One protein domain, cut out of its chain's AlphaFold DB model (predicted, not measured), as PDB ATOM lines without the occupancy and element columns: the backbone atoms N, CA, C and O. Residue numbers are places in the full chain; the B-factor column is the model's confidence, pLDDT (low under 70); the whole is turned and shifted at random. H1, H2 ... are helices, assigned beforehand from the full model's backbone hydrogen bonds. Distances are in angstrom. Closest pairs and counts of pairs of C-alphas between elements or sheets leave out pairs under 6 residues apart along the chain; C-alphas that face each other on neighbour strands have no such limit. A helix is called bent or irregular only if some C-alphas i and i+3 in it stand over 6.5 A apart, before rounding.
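Overview. This is residues 176 to 227 of the 228 residues of an uncharacterized protein of Bacillus thuringiensis (UniProt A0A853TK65). Three short helices, H1, H2 and H3, pack together in a small cluster with their centres in a triangle, and a fourth, longer helix, H4, is set off from them and joined to H3 by residues 205 to 210. A gap lies between the cluster and H4, which touches no helix. The printed part has 52 residues with four named helices, in the order H1, H2, H3, H4, and no named strand; its class is all helix. It is compact, with a radius of gyration of the C-alphas of 11.2 A and spans of 27 by 25 by 20 A.

Along the chain. H1 is residues 176 to 181, beginning at C-alpha 176 at (29.872, -4.608, 0.257). H2 is residues 186 to 194, 12.3 A from first to last C-alpha. H3 is residues 199 to 204, 8.7 A long, as is H1. H4, residues 211 to 226, is 23.2 A long and runs from C-alpha 211 at (17.739, 7.024, 17.699) to C-alpha 226 at (34.908, 19.406, 8.135). H4 is neither bent nor irregular, but only just: C-alphas 212 and 215 are 6.1 A apart.

Arrangement. H1 and H2 touch, closest at the C-alphas of Ala 176 and Glu 186, 5.3 A apart, at a steep tilt of 52 degrees, opposite ways. H1 and H3 touch, closest at the C-alphas of Ala 179 and Met 203, 4.1 A apart, at a shallow tilt of 16 degrees, the same way. H2 and H3 form a helical hairpin, closest at the C-alphas of Tyr 189 and Ala 202, 5.2 A apart, at a steep tilt of 41 degrees, opposite ways. With 1 of these 3 pairs at a shallow tilt, the helix packing is mostly crossed, its lines mostly at steep tilts, but only just. H4 is apart from H1, H2 and H3. In H1, H2 and H3 every O i to N i+4 pair is within hydrogen-bond range; in H4 10 of 12 are.

Size, cuts and confidence. The C-alphas of Lys 187 and Ser 227, the two farthest apart, are 30.7 A apart. Residues 222 to 227, of which 222 to 226 belong to H4, stand free. The printed part has no cut; the links H1 to H2 and H2 to H3 are tight, and H3 to H4 is short. Mean pLDDT of the printed part is 78.4, and residues 209 to 227 are under 70.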
ATOM      1  N   ALA A 176      30.740  -3.830  -0.621       91.12
ATOM      2  CA  ALA A 176      29.872  -4.608   0.257       91.12
ATOM      3  C   ALA A 176      30.663  -5.565   1.170       91.12
ATOM      4  O   ALA A 176      30.378  -5.649   2.361       91.12
ATOM      5  N   ALA A 177      31.698  -6.237   0.655       92.88
ATOM      6  CA  ALA A 177      32.557  -7.098   1.468       92.88
ATOM      7  C   ALA A 177      33.375  -6.300   2.501       92.88
ATOM      8  O   ALA A 177      33.555  -6.764   3.626       92.88
ATOM      9  N   ILE A 178      33.815  -5.083   2.159       93.00
ATOM     10  CA  ILE A 178      34.448  -4.159   3.116       93.00
ATOM     11  C   ILE A 178      33.442  -3.753   4.206       93.00
ATOM     12  O   ILE A 178      33.773  -3.810   5.388       93.00
ATOM     13  N   ALA A 179      32.200  -3.422   3.836       93.06
ATOM     14  CA  ALA A 179      31.138  -3.095   4.791       93.06
ATOM     15  C   ALA A 179      30.865  -4.249   5.770       93.06
ATOM     16  O   ALA A 179      30.803  -4.019   6.977       93.06
ATOM     17  N   ILE A 180      30.773  -5.488   5.271       94.44
ATOM     18  CA  ILE A 180      30.582  -6.689   6.103       94.44
ATOM     19  C   ILE A 180      31.725  -6.828   7.110       94.44
ATOM     20  O   ILE A 180      31.474  -7.076   8.289       94.44
ATOM     21  N   LYS A 181      32.974  -6.617   6.671       94.31
ATOM     22  CA  LYS A 181      34.151  -6.640   7.553       94.31
ATOM     23  C   LYS A 181      34.078  -5.571   8.652       94.31
ATOM     24  O   LYS A 181      34.537  -5.817   9.762       94.31
ATOM     25  N   ASN A 182      33.447  -4.435   8.365       92.62
ATOM     26  CA  ASN A 182      33.187  -3.351   9.316       92.62
ATOM     27  C   ASN A 182      31.889  -3.545  10.130       92.62
ATOM     28  O   ASN A 182      31.427  -2.621  10.797       92.62
ATOM     29  N   GLY A 183      31.272  -4.732  10.081       91.25
ATOM     30  CA  GLY A 183      30.065  -5.056  10.847       91.25
ATOM     31  C   GLY A 183      28.771  -4.464  10.278       91.25
ATOM     32  O   GLY A 183      27.744  -4.445  10.957       91.25
ATOM     33  N   ILE A 184      28.790  -3.979   9.037       93.25
ATOM     34  CA  ILE A 184      27.620  -3.442   8.339       93.25
ATOM     35  C   ILE A 184      27.123  -4.504   7.365       93.25
ATOM     36  O   ILE A 184      27.840  -4.924   6.460       93.25
ATOM     37  N   SER A 185      25.870  -4.936   7.529       94.81
ATOM     38  CA  SER A 185      25.293  -5.918   6.608       94.81
ATOM     39  C   SER A 185      25.291  -5.385   5.172       94.81
ATOM     40  O   SER A 185      25.059  -4.195   4.943       94.81
ATOM     41  N   GLU A 186      25.480  -6.271   4.196       95.56
ATOM     42  CA  GLU A 186      25.420  -5.923   2.771       95.56
ATOM     43  C   GLU A 186      24.124  -5.181   2.414       95.56
ATOM     44  O   GLU A 186      24.143  -4.148   1.740       95.56
ATOM     45  N   LYS A 187      22.992  -5.642   2.962       96.00
ATOM     46  CA  LYS A 187      21.690  -4.981   2.814       96.00
ATOM     47  C   LYS A 187      21.731  -3.535   3.309       96.00
ATOM     48  O   LYS A 187      21.213  -2.642   2.642       96.00
ATOM     49  N   THR A 188      22.347  -3.288   4.462       94.06
ATOM     50  CA  THR A 188      22.487  -1.938   5.020       94.06
ATOM     51  C   THR A 188      23.383  -1.059   4.156       94.06
ATOM     52  O   THR A 188      23.032   0.095   3.918       94.06
ATOM     53  N   TYR A 189      24.502  -1.592   3.655       95.75
ATOM     54  CA  TYR A 189      25.384  -0.874   2.737       95.75
ATOM     55  C   TYR A 189      24.614  -0.377   1.503       95.75
ATOM     56  O   TYR A 189      24.584   0.826   1.240       95.75
ATOM     57  N   TYR A 190      23.908  -1.269   0.801       96.50
ATOM     58  CA  TYR A 190      23.128  -0.891  -0.382       96.50
ATOM     59  C   TYR A 190      21.995   0.085  -0.058       96.50
ATOM     60  O   TYR A 190      21.770   1.029  -0.812       96.50
ATOM     61  N   GLN A 191      21.316  -0.082   1.082       95.56
ATOM     62  CA  GLN A 191      20.298   0.871   1.531       95.56
ATOM     63  C   GLN A 191      20.871   2.270   1.782       95.56
ATOM     64  O   GLN A 191      20.213   3.257   1.464       95.56
ATOM     65  N   ARG A 192      22.077   2.375   2.349       94.06
ATOM     66  CA  ARG A 192      22.756   3.662   2.561       94.06
ATOM     67  C   ARG A 192      23.139   4.313   1.238       94.06
ATOM     68  O   ARG A 192      22.814   5.478   1.038       94.06
ATOM     69  N   VAL A 193      23.736   3.554   0.315       94.75
ATOM     70  CA  VAL A 193      24.077   4.046  -1.034       94.75
ATOM     71  C   VAL A 193      22.826   4.512  -1.784       94.75
ATOM     72  O   VAL A 193      22.827   5.594  -2.360       94.75
ATOM     73  N   TYR A 194      21.730   3.750  -1.718       94.81
ATOM     74  CA  TYR A 194      20.447   4.132  -2.316       94.81
ATOM     75  C   TYR A 194      19.879   5.429  -1.717       94.81
ATOM     76  O   TYR A 194      19.285   6.236  -2.422       94.81
ATOM     77  N   LYS A 195      20.114   5.667  -0.421       92.00
ATOM     78  CA  LYS A 195      19.770   6.916   0.278       92.00
ATOM     79  C   LYS A 195      20.779   8.052   0.049       92.00
ATOM     80  O   LYS A 195      20.720   9.052   0.758       92.00
ATOM     81  N   GLY A 196      21.705   7.898  -0.897       89.25
ATOM     82  CA  GLY A 196      22.660   8.934  -1.292       89.25
ATOM     83  C   GLY A 196      23.909   9.041  -0.417       89.25
ATOM     84  O   GLY A 196      24.626  10.030  -0.520       89.25
ATOM     85  N   TRP A 197      24.191   8.060   0.447       89.50
ATOM     86  CA  TRP A 197      25.435   8.062   1.221       89.50
ATOM     87  C   TRP A 197      26.647   7.893   0.305       89.50
ATOM     88  O   TRP A 197      26.590   7.166  -0.693       89.50
ATOM     89  N   SER A 198      27.772   8.494   0.700       92.00
ATOM     90  CA  SER A 198      29.054   8.183   0.078       92.00
ATOM     91  C   SER A 198      29.373   6.694   0.271       92.00
ATOM     92  O   SER A 198      28.938   6.052   1.235       92.00
ATOM     93  N   LYS A 199      30.121   6.111  -0.670       91.94
ATOM     94  CA  LYS A 199      30.510   4.698  -0.576       91.94
ATOM     95  C   LYS A 199      31.364   4.460   0.670       91.94
ATOM     96  O   LYS A 199      31.135   3.452   1.328       91.94
ATOM     97  N   GLU A 200      32.275   5.380   0.992       91.44
ATOM     98  CA  GLU A 200      33.088   5.371   2.215       91.44
ATOM     99  C   GLU A 200      32.189   5.250   3.454       91.44
ATOM    100  O   GLU A 200      32.233   4.242   4.155       91.44
ATOM    101  N   ASP A 201      31.286   6.217   3.652       89.62
ATOM    102  CA  ASP A 201      30.433   6.302   4.841       89.62
ATOM    103  C   ASP A 201      29.501   5.101   4.961       89.62
ATOM    104  O   ASP A 201      29.256   4.571   6.049       89.62
ATOM    105  N   ALA A 202      28.974   4.643   3.823       91.00
ATOM    106  CA  ALA A 202      28.104   3.484   3.775       91.00
ATOM    107  C   ALA A 202      28.800   2.218   4.297       91.00
ATOM    108  O   ALA A 202      28.119   1.373   4.887       91.00
ATOM    109  N   MET A 203      30.122   2.110   4.104       93.69
ATOM    110  CA  MET A 203      30.953   0.985   4.535       93.69
ATOM    111  C   MET A 203      31.621   1.172   5.898       93.69
ATOM    112  O   MET A 203      32.062   0.172   6.453       93.69
ATOM    113  N   THR A 204      31.768   2.389   6.426       91.25
ATOM    114  CA  THR A 204      32.573   2.638   7.641       91.25
ATOM    115  C   THR A 204      31.752   3.071   8.850       91.25
ATOM    116  O   THR A 204      32.124   2.753   9.977       91.25
ATOM    117  N   ILE A 205      30.617   3.749   8.658       86.75
ATOM    118  CA  ILE A 205      29.827   4.268   9.781       86.75
ATOM    119  C   ILE A 205      29.003   3.130  10.412       86.75
ATOM    120  O   ILE A 205      28.195   2.508   9.722       86.75
ATOM    121  N   PRO A 206      29.114   2.840  11.716       85.44
ATOM    122  CA  PRO A 206      28.401   1.727  12.349       85.44
ATOM    123  C   PRO A 206      26.871   1.920  12.379       85.44
ATOM    124  O   PRO A 206      26.343   3.024  12.230       85.44
ATOM    125  N   VAL A 207      26.116   0.826  12.533       82.94
ATOM    126  CA  VAL A 207      24.645   0.861  12.647       82.94
ATOM    127  C   VAL A 207      24.250   1.023  14.114       82.94
ATOM    128  O   VAL A 207      24.336   0.079  14.897       82.94
ATOM    129  N   VAL A 208      23.789   2.213  14.493       78.81
ATOM    130  CA  VAL A 208      23.404   2.521  15.879       78.81
ATOM    131  C   VAL A 208      21.938   2.139  16.120       78.81
ATOM    132  O   VAL A 208      21.049   2.590  15.399       78.81
ATOM    133  N   LYS A 209      21.659   1.320  17.145       66.81
ATOM    134  CA  LYS A 209      20.302   0.810  17.444       66.81
ATOM    135  C   LYS A 209      19.367   1.842  18.096       66.81
ATOM    136  O   LYS A 209      18.153   1.725  17.963       66.81
ATOM    137  N   ASN A 210      19.905   2.860  18.777       68.62
ATOM    138  CA  ASN A 210      19.114   3.868  19.494       68.62
ATOM    139  C   ASN A 210      19.116   5.233  18.783       68.62
ATOM    140  O   ASN A 210      20.152   5.897  18.706       68.62
ATOM    141  N   LYS A 211      17.932   5.715  18.368       56.00
ATOM    142  CA  LYS A 211      17.739   7.024  17.699       56.00
ATOM    143  C   LYS A 211      18.322   8.218  18.478       56.00
ATOM    144  O   LYS A 211      18.817   9.153  17.859       56.00
ATOM    145  N   ARG A 212      18.306   8.185  19.820       55.06
ATOM    146  CA  ARG A 212      18.895   9.241  20.674       55.06
ATOM    147  C   ARG A 212      20.419   9.365  20.527       55.06
ATOM    148  O   ARG A 212      20.934  10.475  20.615       55.06
ATOM    149  N   TYR A 213      21.129   8.260  20.291       55.59
ATOM    150  CA  TYR A 213      22.594   8.247  20.154       55.59
ATOM    151  C   TYR A 213      23.044   8.561  18.721       55.59
ATOM    152  O   TYR A 213      24.043   9.249  18.533       55.59
ATOM    153  N   PHE A 214      22.241   8.169  17.727       55.56
ATOM    154  CA  PHE A 214      22.500   8.412  16.305       55.56
ATOM    155  C   PHE A 214      22.691   9.906  15.969       55.56
ATOM    156  O   PHE A 214      23.642  10.268  15.282       55.56
ATOM    157  N   ASN A 215      21.859  10.795  16.528       56.88
ATOM    158  CA  ASN A 215      21.951  12.242  16.274       56.88
ATOM    159  C   ASN A 215      23.198  12.903  16.896       56.88
ATOM    160  O   ASN A 215      23.686  13.903  16.368       56.88
ATOM    161  N   ARG A 216      23.720  12.370  18.013       57.16
ATOM    162  CA  ARG A 216      24.966  12.863  18.634       57.16
ATOM    163  C   ARG A 216      26.189  12.439  17.824       57.16
ATOM    164  O   ARG A 216      27.062  13.264  17.577       57.16
ATOM    165  N   GLU A 217      26.220  11.186  17.376       56.12
ATOM    166  CA  GLU A 217      27.315  10.649  16.560       56.12
ATOM    167  C   GLU A 217      27.361  11.263  15.157       56.12
ATOM    168  O   GLU A 217      28.444  11.600  14.686       56.12
ATOM    169  N   GLN A 218      26.210  11.495  14.508       57.84
ATOM    170  CA  GLN A 218      26.163  12.186  13.213       57.84
ATOM    171  C   GLN A 218      26.714  13.614  13.298       57.84
ATOM    172  O   GLN A 218      27.504  14.002  12.442       57.84
ATOM    173  N   LYS A 219      26.364  14.380  14.344       56.94
ATOM    174  CA  LYS A 219      26.940  15.717  14.574       56.94
ATOM    175  C   LYS A 219      28.450  15.664  14.826       56.94
ATOM    176  O   LYS A 219      29.174  16.504  14.305       56.94
ATOM    177  N   ALA A 220      28.928  14.684  15.595       56.12
ATOM    178  CA  ALA A 220      30.352  14.536  15.899       56.12
ATOM    179  C   ALA A 220      31.185  14.104  14.677       56.12
ATOM    180  O   ALA A 220      32.285  14.614  14.474       56.12
ATOM    181  N   ASN A 221      30.662  13.197  13.848       54.78
ATOM    182  CA  ASN A 221      31.342  12.734  12.638       54.78
ATOM    183  C   ASN A 221      31.322  13.795  11.530       54.78
ATOM    184  O   ASN A 221      32.358  13.998  10.909       54.78
ATOM    185  N   LEU A 222      30.212  14.532  11.359       53.44
ATOM    186  CA  LEU A 222      30.132  15.675  10.441       53.44
ATOM    187  C   LEU A 222      31.174  16.749  10.794       53.44
ATOM    188  O   LEU A 222      31.871  17.238   9.911       53.44
ATOM    189  N   HIS A 223      31.335  17.052  12.090       49.78
ATOM    190  CA  HIS A 223      32.370  17.971  12.564       49.78
ATOM    191  C   HIS A 223      33.788  17.465  12.279       49.78
ATOM    192  O   HIS A 223      34.623  18.257  11.854       49.78
ATOM    193  N   ARG A 224      34.094  16.173  12.458       50.62
ATOM    194  CA  ARG A 224      35.439  15.646  12.146       50.62
ATOM    195  C   ARG A 224      35.769  15.699  10.655       50.62
ATOM    196  O   ARG A 224      36.904  16.002  10.324       50.62
ATOM    197  N   SER A 225      34.797  15.460   9.775       45.12
ATOM    198  CA  SER A 225      34.992  15.544   8.319       45.12
ATOM    199  C   SER A 225      35.172  16.968   7.786       45.12
ATOM    200  O   SER A 225      35.732  17.136   6.713       45.12
ATOM    201  N   THR A 226      34.710  17.993   8.510       47.22
ATOM    202  CA  THR A 226      34.908  19.406   8.135       47.22
ATOM    203  C   THR A 226      36.138  20.046   8.785       47.22
ATOM    204  O   THR A 226      36.423  21.204   8.503       47.22
ATOM    205  N   SER A 227      36.818  19.337   9.695       45.94
ATOM    206  CA  SER A 227      37.942  19.861  10.497       45.94
ATOM    207  C   SER A 227      39.312  19.294  10.098       45.94
ATOM    208  O   SER A 227      40.293  19.583  10.779       45.94
TER     209      SER A 227